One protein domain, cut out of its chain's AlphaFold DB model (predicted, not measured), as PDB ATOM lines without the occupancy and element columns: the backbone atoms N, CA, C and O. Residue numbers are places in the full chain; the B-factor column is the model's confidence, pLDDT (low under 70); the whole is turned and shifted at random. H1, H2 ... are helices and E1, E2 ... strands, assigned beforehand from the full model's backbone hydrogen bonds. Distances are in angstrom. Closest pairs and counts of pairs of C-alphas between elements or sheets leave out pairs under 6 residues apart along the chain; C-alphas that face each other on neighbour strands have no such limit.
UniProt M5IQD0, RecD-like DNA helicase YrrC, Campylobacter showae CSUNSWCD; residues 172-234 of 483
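This is residues 172 to 234 of the 483 residues of the protein "RecD-like DNA helicase YrrC" of Campylobacter showae CSUNSWCD (UniProt M5IQD0). The longest helix, H1, stands crosswise to a shorter helix, H2, and H2 packs on one end of it, while a short strand, E1, runs near both. The link of residues 213 to 228 runs out and folds back as a long loop, reaching one end of the longest axis at Glu 218. The printed part has 63 residues, in the order H1, H2, E1; it is mostly helix, with under half of the residues in named elements. It is only just compact, close to loose, with a radius of gyration of the C-alphas of 12.6 A, and spans 39 by 25 by 21 A.

H1, residues 172 to 187, is 22.0 A long and begins at C-alpha 172 (215.947, 187.211, 260.700). H2, residues 202 to 212, is 15.5 A long. E1, residues 229 to 232, ends at C-alpha 232 (201.906, 200.595, 250.002).

H1 touches H2 with residues 172 to 177 alone, about perpendicular at 79 degrees; the closest C-alphas, of His 173 and Leu 205, are 4.5 A apart. E1 pairs with no named strand; its closest C-alpha to H2, Ile 229, is 6.5 A from that of Arg 206. In H1 and H2 every O i to N i+4 pair is within hydrogen-bond range.

The farthest C-alphas, of Lys 195 and Glu 218, are 39.0 A apart. Both links are long, the printed part has no cut, and no printed residue is under 70 in pLDDT.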
ATOM      1  N   GLU A 172     216.225 185.786 260.483       96.62
ATOM      2  CA  GLU A 172     215.947 187.211 260.700       96.62
ATOM      3  C   GLU A 172     214.680 187.657 259.953       96.62
ATOM      4  O   GLU A 172     213.909 188.472 260.454       96.62
ATOM      5  N   HIS A 173     214.423 187.067 258.783       97.88
ATOM      6  CA  HIS A 173     213.230 187.319 257.976       97.88
ATOM      7  C   HIS A 173     211.934 186.872 258.672       97.88
ATOM      8  O   HIS A 173     210.895 187.512 258.517       97.88
ATOM      9  N   GLU A 174     211.987 185.810 259.478       97.62
ATOM     10  CA  GLU A 174     210.849 185.328 260.264       97.62
ATOM     11  C   GLU A 174     210.581 186.228 261.467       97.62
ATOM     12  O   GLU A 174     209.427 186.535 261.762       97.62
ATOM     13  N   LEU A 175     211.646 186.671 262.144       96.38
ATOM     14  CA  LEU A 175     211.558 187.606 263.266       96.38
ATOM     15  C   LEU A 175     211.018 188.963 262.806       96.38
ATOM     16  O   LEU A 175     210.143 189.523 263.464       96.38
ATOM     17  N   PHE A 176     211.472 189.448 261.649       97.44
ATOM     18  CA  PHE A 176     210.913 190.630 260.997       97.44
ATOM     19  C   PHE A 176     209.419 190.449 260.707       97.44
ATOM     20  O   PHE A 176     208.607 191.282 261.109       97.44
ATOM     21  N   ALA A 177     209.029 189.334 260.082       97.25
ATOM     22  CA  ALA A 177     207.627 189.085 259.770       97.25
ATOM     23  C   ALA A 177     206.746 188.974 261.022       97.25
ATOM     24  O   ALA A 177     205.623 189.481 261.041       97.25
ATOM     25  N   ARG A 178     207.265 188.355 262.088       95.31
ATOM     26  CA  ARG A 178     206.608 188.307 263.396       95.31
ATOM     27  C   ARG A 178     206.443 189.707 263.985       95.31
ATOM     28  O   ARG A 178     205.358 190.012 264.458       95.31
ATOM     29  N   ALA A 179     207.472 190.552 263.922       95.44
ATOM     30  CA  ALA A 179     207.410 191.926 264.413       95.44
ATOM     31  C   ALA A 179     206.358 192.755 263.660       95.44
ATOM     32  O   ALA A 179     205.560 193.434 264.299       95.44
ATOM     33  N   VAL A 180     206.306 192.656 262.324       96.50
ATOM     34  CA  VAL A 180     205.270 193.316 261.509       96.50
ATOM     35  C   VAL A 180     203.880 192.845 261.923       96.50
ATOM     36  O   VAL A 180     203.005 193.666 262.186       96.50
ATOM     37  N   LYS A 181     203.685 191.526 262.038       94.50
ATOM     38  CA  LYS A 181     202.408 190.945 262.459       94.50
ATOM     39  C   LYS A 181     201.985 191.440 263.844       94.50
ATOM     40  O   LYS A 181     200.862 191.908 263.983       94.50
ATOM     41  N   SER A 182     202.876 191.367 264.833       91.56
ATOM     42  CA  SER A 182     202.598 191.825 266.197       91.56
ATOM     43  C   SER A 182     202.265 193.310 266.233       91.56
ATOM     44  O   SER A 182     201.275 193.680 266.837       91.56
ATOM     45  N   ARG A 183     203.001 194.163 265.511       92.00
ATOM     46  CA  ARG A 183     202.681 195.597 265.457       92.00
ATOM     47  C   ARG A 183     201.298 195.871 264.859       92.00
ATOM     48  O   ARG A 183     200.586 196.721 265.381       92.00
ATOM     49  N   ILE A 184     200.909 195.143 263.806       91.31
ATOM     50  CA  ILE A 184     199.575 195.255 263.188       91.31
ATOM     51  C   ILE A 184     198.482 194.812 264.162       91.31
ATOM     52  O   ILE A 184     197.473 195.500 264.301       91.31
ATOM     53  N   GLU A 185     198.689 193.687 264.844       88.50
ATOM     54  CA  GLU A 185     197.732 193.130 265.806       88.50
ATOM     55  C   GLU A 185     197.607 193.981 267.073       88.50
ATOM     56  O   GLU A 185     196.491 194.300 267.465       88.50
ATOM     57  N   ASP A 186     198.721 194.421 267.653       84.69
ATOM     58  CA  ASP A 186     198.741 195.219 268.882       84.69
ATOM     59  C   ASP A 186     198.263 196.663 268.638       84.69
ATOM     60  O   ASP A 186     197.655 197.280 269.509       84.69
ATOM     61  N   GLY A 187     198.551 197.222 267.456       81.44
ATOM     62  CA  GLY A 187     198.183 198.593 267.089       81.44
ATOM     63  C   GLY A 187     196.800 198.739 266.440       81.44
ATOM     64  O   GLY A 187     196.376 199.863 266.160       81.44
ATOM     65  N   GLY A 188     196.119 197.632 266.120       81.19
ATOM     66  CA  GLY A 188     194.808 197.621 265.450       81.19
ATOM     67  C   GLY A 188     194.785 198.293 264.063       81.19
ATOM     68  O   GLY A 188     193.716 198.610 263.531       81.19
ATOM     69  N   SER A 189     195.954 198.542 263.463       87.62
ATOM     70  CA  SER A 189     196.129 199.337 262.239       87.62
ATOM     71  C   SER A 189     196.591 198.459 261.076       87.62
ATOM     72  O   SER A 189     197.577 197.740 261.192       87.62
ATOM     73  N   LEU A 190     195.887 198.516 259.936       91.88
ATOM     74  CA  LEU A 190     196.188 197.686 258.751       91.88
ATOM     75  C   LEU A 190     197.548 197.994 258.112       91.88
ATOM     76  O   LEU A 190     198.149 197.112 257.499       91.88
ATOM     77  N   PHE A 191     197.988 199.246 258.218       94.50
ATOM     78  CA  PHE A 191     199.179 199.781 257.576       94.50
ATOM     79  C   PHE A 191     200.089 200.366 258.651       94.50
ATOM     80  O   PHE A 191     199.627 201.164 259.464       94.50
ATOM     81  N   ILE A 192     201.363 199.980 258.643       94.94
ATOM     82  CA  ILE A 192     202.351 200.412 259.642       94.94
ATOM     83  C   ILE A 192     203.554 201.021 258.955       94.94
ATOM     84  O   ILE A 192     204.064 200.437 257.999       94.94
ATOM     85  N   ASP A 193     204.003 202.183 259.433       95.50
ATOM     86  CA  ASP A 193     205.139 202.881 258.837       95.50
ATOM     87  C   ASP A 193     206.388 201.998 258.949       95.50
ATOM     88  O   ASP A 193     206.745 201.493 260.017       95.50
ATOM     89  N   LYS A 194     207.090 201.817 257.829       94.25
ATOM     90  CA  LYS A 194     208.334 201.044 257.787       94.25
ATOM     91  C   LYS A 194     209.390 201.547 258.775       94.25
ATOM     92  O   LYS A 194     210.241 200.766 259.193       94.25
ATOM     93  N   LYS A 195     209.345 202.831 259.151       93.81
ATOM     94  CA  LYS A 195     210.259 203.459 260.116       93.81
ATOM     95  C   LYS A 195     210.095 202.936 261.542       93.81
ATOM     96  O   LYS A 195     211.008 203.109 262.342       93.81
ATOM     97  N   GLU A 196     208.979 202.282 261.865       93.25
ATOM     98  CA  GLU A 196     208.778 201.649 263.175       93.25
ATOM     99  C   GLU A 196     209.666 200.411 263.382       93.25
ATOM    100  O   GLU A 196     209.808 199.916 264.503       93.25
ATOM    101  N   PHE A 197     210.287 199.903 262.314       94.25
ATOM    102  CA  PHE A 197     211.105 198.699 262.342       94.25
ATOM    103  C   PHE A 197     212.589 199.044 262.222       94.25
ATOM    104  O   PHE A 197     213.043 199.573 261.212       94.25
ATOM    105  N   ASN A 198     213.371 198.676 263.238       92.88
ATOM    106  CA  ASN A 198     214.823 198.842 263.235       92.88
ATOM    107  C   ASN A 198     215.524 197.529 262.846       92.88
ATOM    108  O   ASN A 198     216.122 196.856 263.684       92.88
ATOM    109  N   PHE A 199     215.394 197.134 261.578       93.31
ATOM    110  CA  PHE A 199     216.074 195.963 261.015       93.31
ATOM    111  C   PHE A 199     217.018 196.384 259.888       93.31
ATOM    112  O   PHE A 199     216.727 197.286 259.104       93.31
ATOM    113  N   ASN A 200     218.137 195.674 259.756       91.81
ATOM    114  CA  ASN A 200     219.029 195.847 258.615       91.81
ATOM    115  C   ASN A 200     218.418 195.185 257.373       91.81
ATOM    116  O   ASN A 200     217.979 194.038 257.441       91.81
ATOM    117  N   ASN A 201     218.441 195.880 256.231       94.50
ATOM    118  CA  ASN A 201     217.955 195.366 254.944       94.50
ATOM    119  C   ASN A 201     216.502 194.836 254.990       94.50
ATOM    120  O   ASN A 201     216.221 193.709 254.575       94.50
ATOM    121  N   ILE A 202     215.572 195.652 255.498       96.00
ATOM    122  CA  ILE A 202     214.147 195.298 255.633       96.00
ATOM    123  C   ILE A 202     213.547 194.764 254.325       96.00
ATOM    124  O   ILE A 202     212.832 193.762 254.342       96.00
ATOM    125  N   ASP A 203     213.862 195.378 253.184       94.75
ATOM    126  CA  ASP A 203     213.345 194.936 251.885       94.75
ATOM    127  C   ASP A 203     213.829 193.537 251.494       94.75
ATOM    128  O   ASP A 203     213.055 192.728 250.965       94.75
ATOM    129  N   GLY A 204     215.088 193.221 251.805       97.31
ATOM    130  CA  GLY A 204     215.642 191.882 251.648       97.31
ATOM    131  C   GLY A 204     214.967 190.869 252.570       97.31
ATOM    132  O   GLY A 204     214.583 189.795 252.108       97.31
ATOM    133  N   LEU A 205     214.753 191.219 253.845       98.00
ATOM    134  CA  LEU A 205     214.056 190.365 254.815       98.00
ATOM    135  C   LEU A 205     212.616 190.071 254.377       98.00
ATOM    136  O   LEU A 205     212.205 188.911 254.359       98.00
ATOM    137  N   ARG A 206     211.878 191.100 253.947       97.88
ATOM    138  CA  ARG A 206     210.528 190.970 253.381       97.88
ATOM    139  C   ARG A 206     210.516 190.035 252.175       97.88
ATOM    140  O   ARG A 206     209.707 189.111 252.122       97.88
ATOM    141  N   SER A 207     211.409 190.265 251.212       97.94
ATOM    142  CA  SER A 207     211.486 189.464 249.985       97.94
ATOM    143  C   SER A 207     211.809 188.001 250.290       97.94
ATOM    144  O   SER A 207     211.168 187.099 249.747       97.94
ATOM    145  N   HIS A 208     212.746 187.762 251.212       98.19
ATOM    146  CA  HIS A 208     213.114 186.424 251.654       98.19
ATOM    147  C   HIS A 208     211.936 185.715 252.333       98.19
ATOM    148  O   HIS A 208     211.560 184.623 251.907       98.19
ATOM    149  N   PHE A 209     211.290 186.361 253.310       98.12
ATOM    150  CA  PHE A 209     210.102 185.828 253.982       98.12
ATOM    151  C   PHE A 209     208.993 185.473 252.986       98.12
ATOM    152  O   PHE A 209     208.496 184.347 252.970       98.12
ATOM    153  N   ASN A 210     208.655 186.403 252.092       98.12
ATOM    154  CA  ASN A 210     207.604 186.206 251.100       98.12
ATOM    155  C   ASN A 210     207.905 185.051 250.131       98.12
ATOM    156  O   ASN A 210     206.972 184.383 249.686       98.12
ATOM    157  N   SER A 211     209.180 184.807 249.805       97.00
ATOM    158  CA  SER A 211     209.604 183.696 248.938       97.00
ATOM    159  C   SER A 211     209.484 182.320 249.605       97.00
ATOM    160  O   SER A 211     209.360 181.310 248.915       97.00
ATOM    161  N   LYS A 212     209.497 182.283 250.942       96.38
ATOM    162  CA  LYS A 212     209.425 181.068 251.763       96.38
ATOM    163  C   LYS A 212     208.005 180.684 252.168       96.38
ATOM    164  O   LYS A 212     207.792 179.620 252.749       96.38
ATOM    165  N   LEU A 213     207.016 181.524 251.872       96.50
ATOM    166  CA  LEU A 213     205.622 181.214 252.161       96.50
ATOM    167  C   LEU A 213     205.165 179.990 251.375       96.50
ATOM    168  O   LEU A 213     205.319 179.901 250.159       96.50
ATOM    169  N   TRP A 214     204.541 179.059 252.088       94.19
ATOM    170  CA  TRP A 214     204.007 177.852 251.483       94.19
ATOM    171  C   TRP A 214     202.931 178.196 250.445       94.19
ATOM    172  O   TRP A 214     201.919 178.818 250.767       94.19
ATOM    173  N   THR A 215     203.140 177.772 249.201       91.94
ATOM    174  CA  THR A 215     202.281 178.102 248.053       91.94
ATOM    175  C   THR A 215     201.024 177.245 247.957       91.94
ATOM    176  O   THR A 215     200.182 177.503 247.105       91.94
ATOM    177  N   GLY A 216     200.871 176.253 248.836       89.44
ATOM    178  CA  GLY A 216     199.698 175.393 248.867       89.44
ATOM    179  C   GLY A 216     199.919 174.021 248.244       89.44
ATOM    180  O   GLY A 216     201.045 173.584 248.011       89.44
ATOM    181  N   ASN A 217     198.818 173.310 248.036       86.94
ATOM    182  CA  ASN A 217     198.756 172.017 247.362       86.94
ATOM    183  C   ASN A 217     197.359 171.807 246.747       86.94
ATOM    184  O   ASN A 217     196.501 172.680 246.836       86.94
ATOM    185  N   GLU A 218     197.102 170.628 246.178       83.62
ATOM    186  CA  GLU A 218     195.812 170.265 245.564       83.62
ATOM    187  C   GLU A 218     194.594 170.478 246.488       83.62
ATOM    188  O   GLU A 218     193.521 170.835 246.015       83.62
ATOM    189  N   LYS A 219     194.750 170.290 247.810       82.31
ATOM    190  CA  LYS A 219     193.672 170.464 248.802       82.31
ATOM    191  C   LYS A 219     193.563 171.903 249.331       82.31
ATOM    192  O   LYS A 219     192.514 172.285 249.838       82.31
ATOM    193  N   ASN A 220     194.634 172.692 249.251       81.94
ATOM    194  CA  ASN A 220     194.664 174.103 249.636       81.94
ATOM    195  C   ASN A 220     195.499 174.892 248.623       81.94
ATOM    196  O   ASN A 220     196.689 175.116 248.838       81.94
ATOM    197  N   LEU A 221     194.862 175.322 247.533       86.94
ATOM    198  CA  LEU A 221     195.528 175.995 246.410       86.94
ATOM    199  C   LEU A 221     196.139 177.353 246.775       86.94
ATOM    200  O   LEU A 221     197.061 177.803 246.108       86.94
ATOM    201  N   LYS A 222     195.623 178.020 247.816       85.44
ATOM    202  CA  LYS A 222     196.132 179.328 248.261       85.44
ATOM    203  C   LYS A 222     197.332 179.196 249.203       85.44
ATOM    204  O   LYS A 222     198.092 180.155 249.369       85.44
ATOM    205  N   GLY A 223     197.498 178.034 249.835       90.88
ATOM    206  CA  GLY A 223     198.525 177.813 250.844       90.88
ATOM    207  C   GLY A 223     198.480 178.861 251.951       90.88
ATOM    208  O   GLY A 223     197.425 179.150 252.509       90.88
ATOM    209  N   HIS A 224     199.643 179.431 252.253       93.25
ATOM    210  CA  HIS A 224     199.865 180.507 253.219       93.25
ATOM    211  C   HIS A 224     200.238 181.836 252.540       93.25
ATOM    212  O   HIS A 224     200.755 182.740 253.190       93.25
ATOM    213  N   THR A 225     199.979 181.978 251.237       94.12
ATOM    214  CA  THR A 225     200.351 183.175 250.458       94.12
ATOM    215  C   THR A 225     199.617 184.447 250.893       94.12
ATOM    216  O   THR A 225     200.081 185.548 250.607       94.12
ATOM    217  N   GLY A 226     198.518 184.324 251.642       94.56
ATOM    218  CA  GLY A 226     197.842 185.454 252.286       94.56
ATOM    219  C   GLY A 226     198.699 186.177 253.336       94.56
ATOM    220  O   GLY A 226     198.559 187.380 253.536       94.56
ATOM    221  N   ARG A 227     199.670 185.482 253.942       95.44
ATOM    222  CA  ARG A 227     200.576 186.042 254.962       95.44
ATOM    223  C   ARG A 227     201.668 186.947 254.392       95.44
ATOM    224  O   ARG A 227     202.516 187.403 255.152       95.44
ATOM    225  N   ARG A 228     201.688 187.165 253.075       97.75
ATOM    226  CA  ARG A 228     202.665 188.036 252.419       97.75
ATOM    227  C   ARG A 228     202.645 189.425 253.038       97.75
ATOM    228  O   ARG A 228     201.575 190.002 253.231       97.75
ATOM    229  N   ILE A 229     203.838 189.941 253.309       98.31
ATOM    230  CA  ILE A 229     204.033 191.327 253.718       98.31
ATOM    231  C   ILE A 229     204.240 192.134 252.449       98.31
ATOM    232  O   ILE A 229     205.225 191.939 251.734       98.31
ATOM    233  N   GLU A 230     203.294 193.006 252.161       97.75
ATOM    234  CA  GLU A 230     203.318 193.893 251.006       97.75
ATOM    235  C   GLU A 230     203.555 195.332 251.480       97.75
ATOM    236  O   GLU A 230     203.543 195.627 252.678       97.75
ATOM    237  N   GLU A 231     203.837 196.228 250.540       95.69
ATOM    238  CA  GLU A 231     204.102 197.635 250.828       95.69
ATOM    239  C   GLU A 231     203.195 198.518 249.992       95.69
ATOM    240  O   GLU A 231     203.040 198.323 248.787       95.69
ATOM    241  N   PHE A 232     202.619 199.515 250.650       95.62
ATOM    242  CA  PHE A 232     201.906 200.595 250.002       95.62
ATOM    243  C   PHE A 232     202.538 201.915 250.442       95.62
ATOM    244  O   PHE A 232     202.518 202.272 251.622       95.62
ATOM    245  N   GLN A 233     203.131 202.628 249.482       92.31
ATOM    246  CA  GLN A 233     203.927 203.842 249.694       92.31
ATOM    247  C   GLN A 233     205.144 203.631 250.612       92.31
ATOM    248  O   GLN A 233     206.247 203.403 250.135       92.31
ATOM    249  N   SER A 234     204.976 203.768 251.923       93.31
ATOM    250  CA  SER A 234     206.017 203.541 252.938       93.31
ATOM    251  C   SER A 234     205.468 202.807 254.159       93.31
ATOM    252  O   SER A 234     206.070 202.850 255.228       93.31
TER     253      SER A 234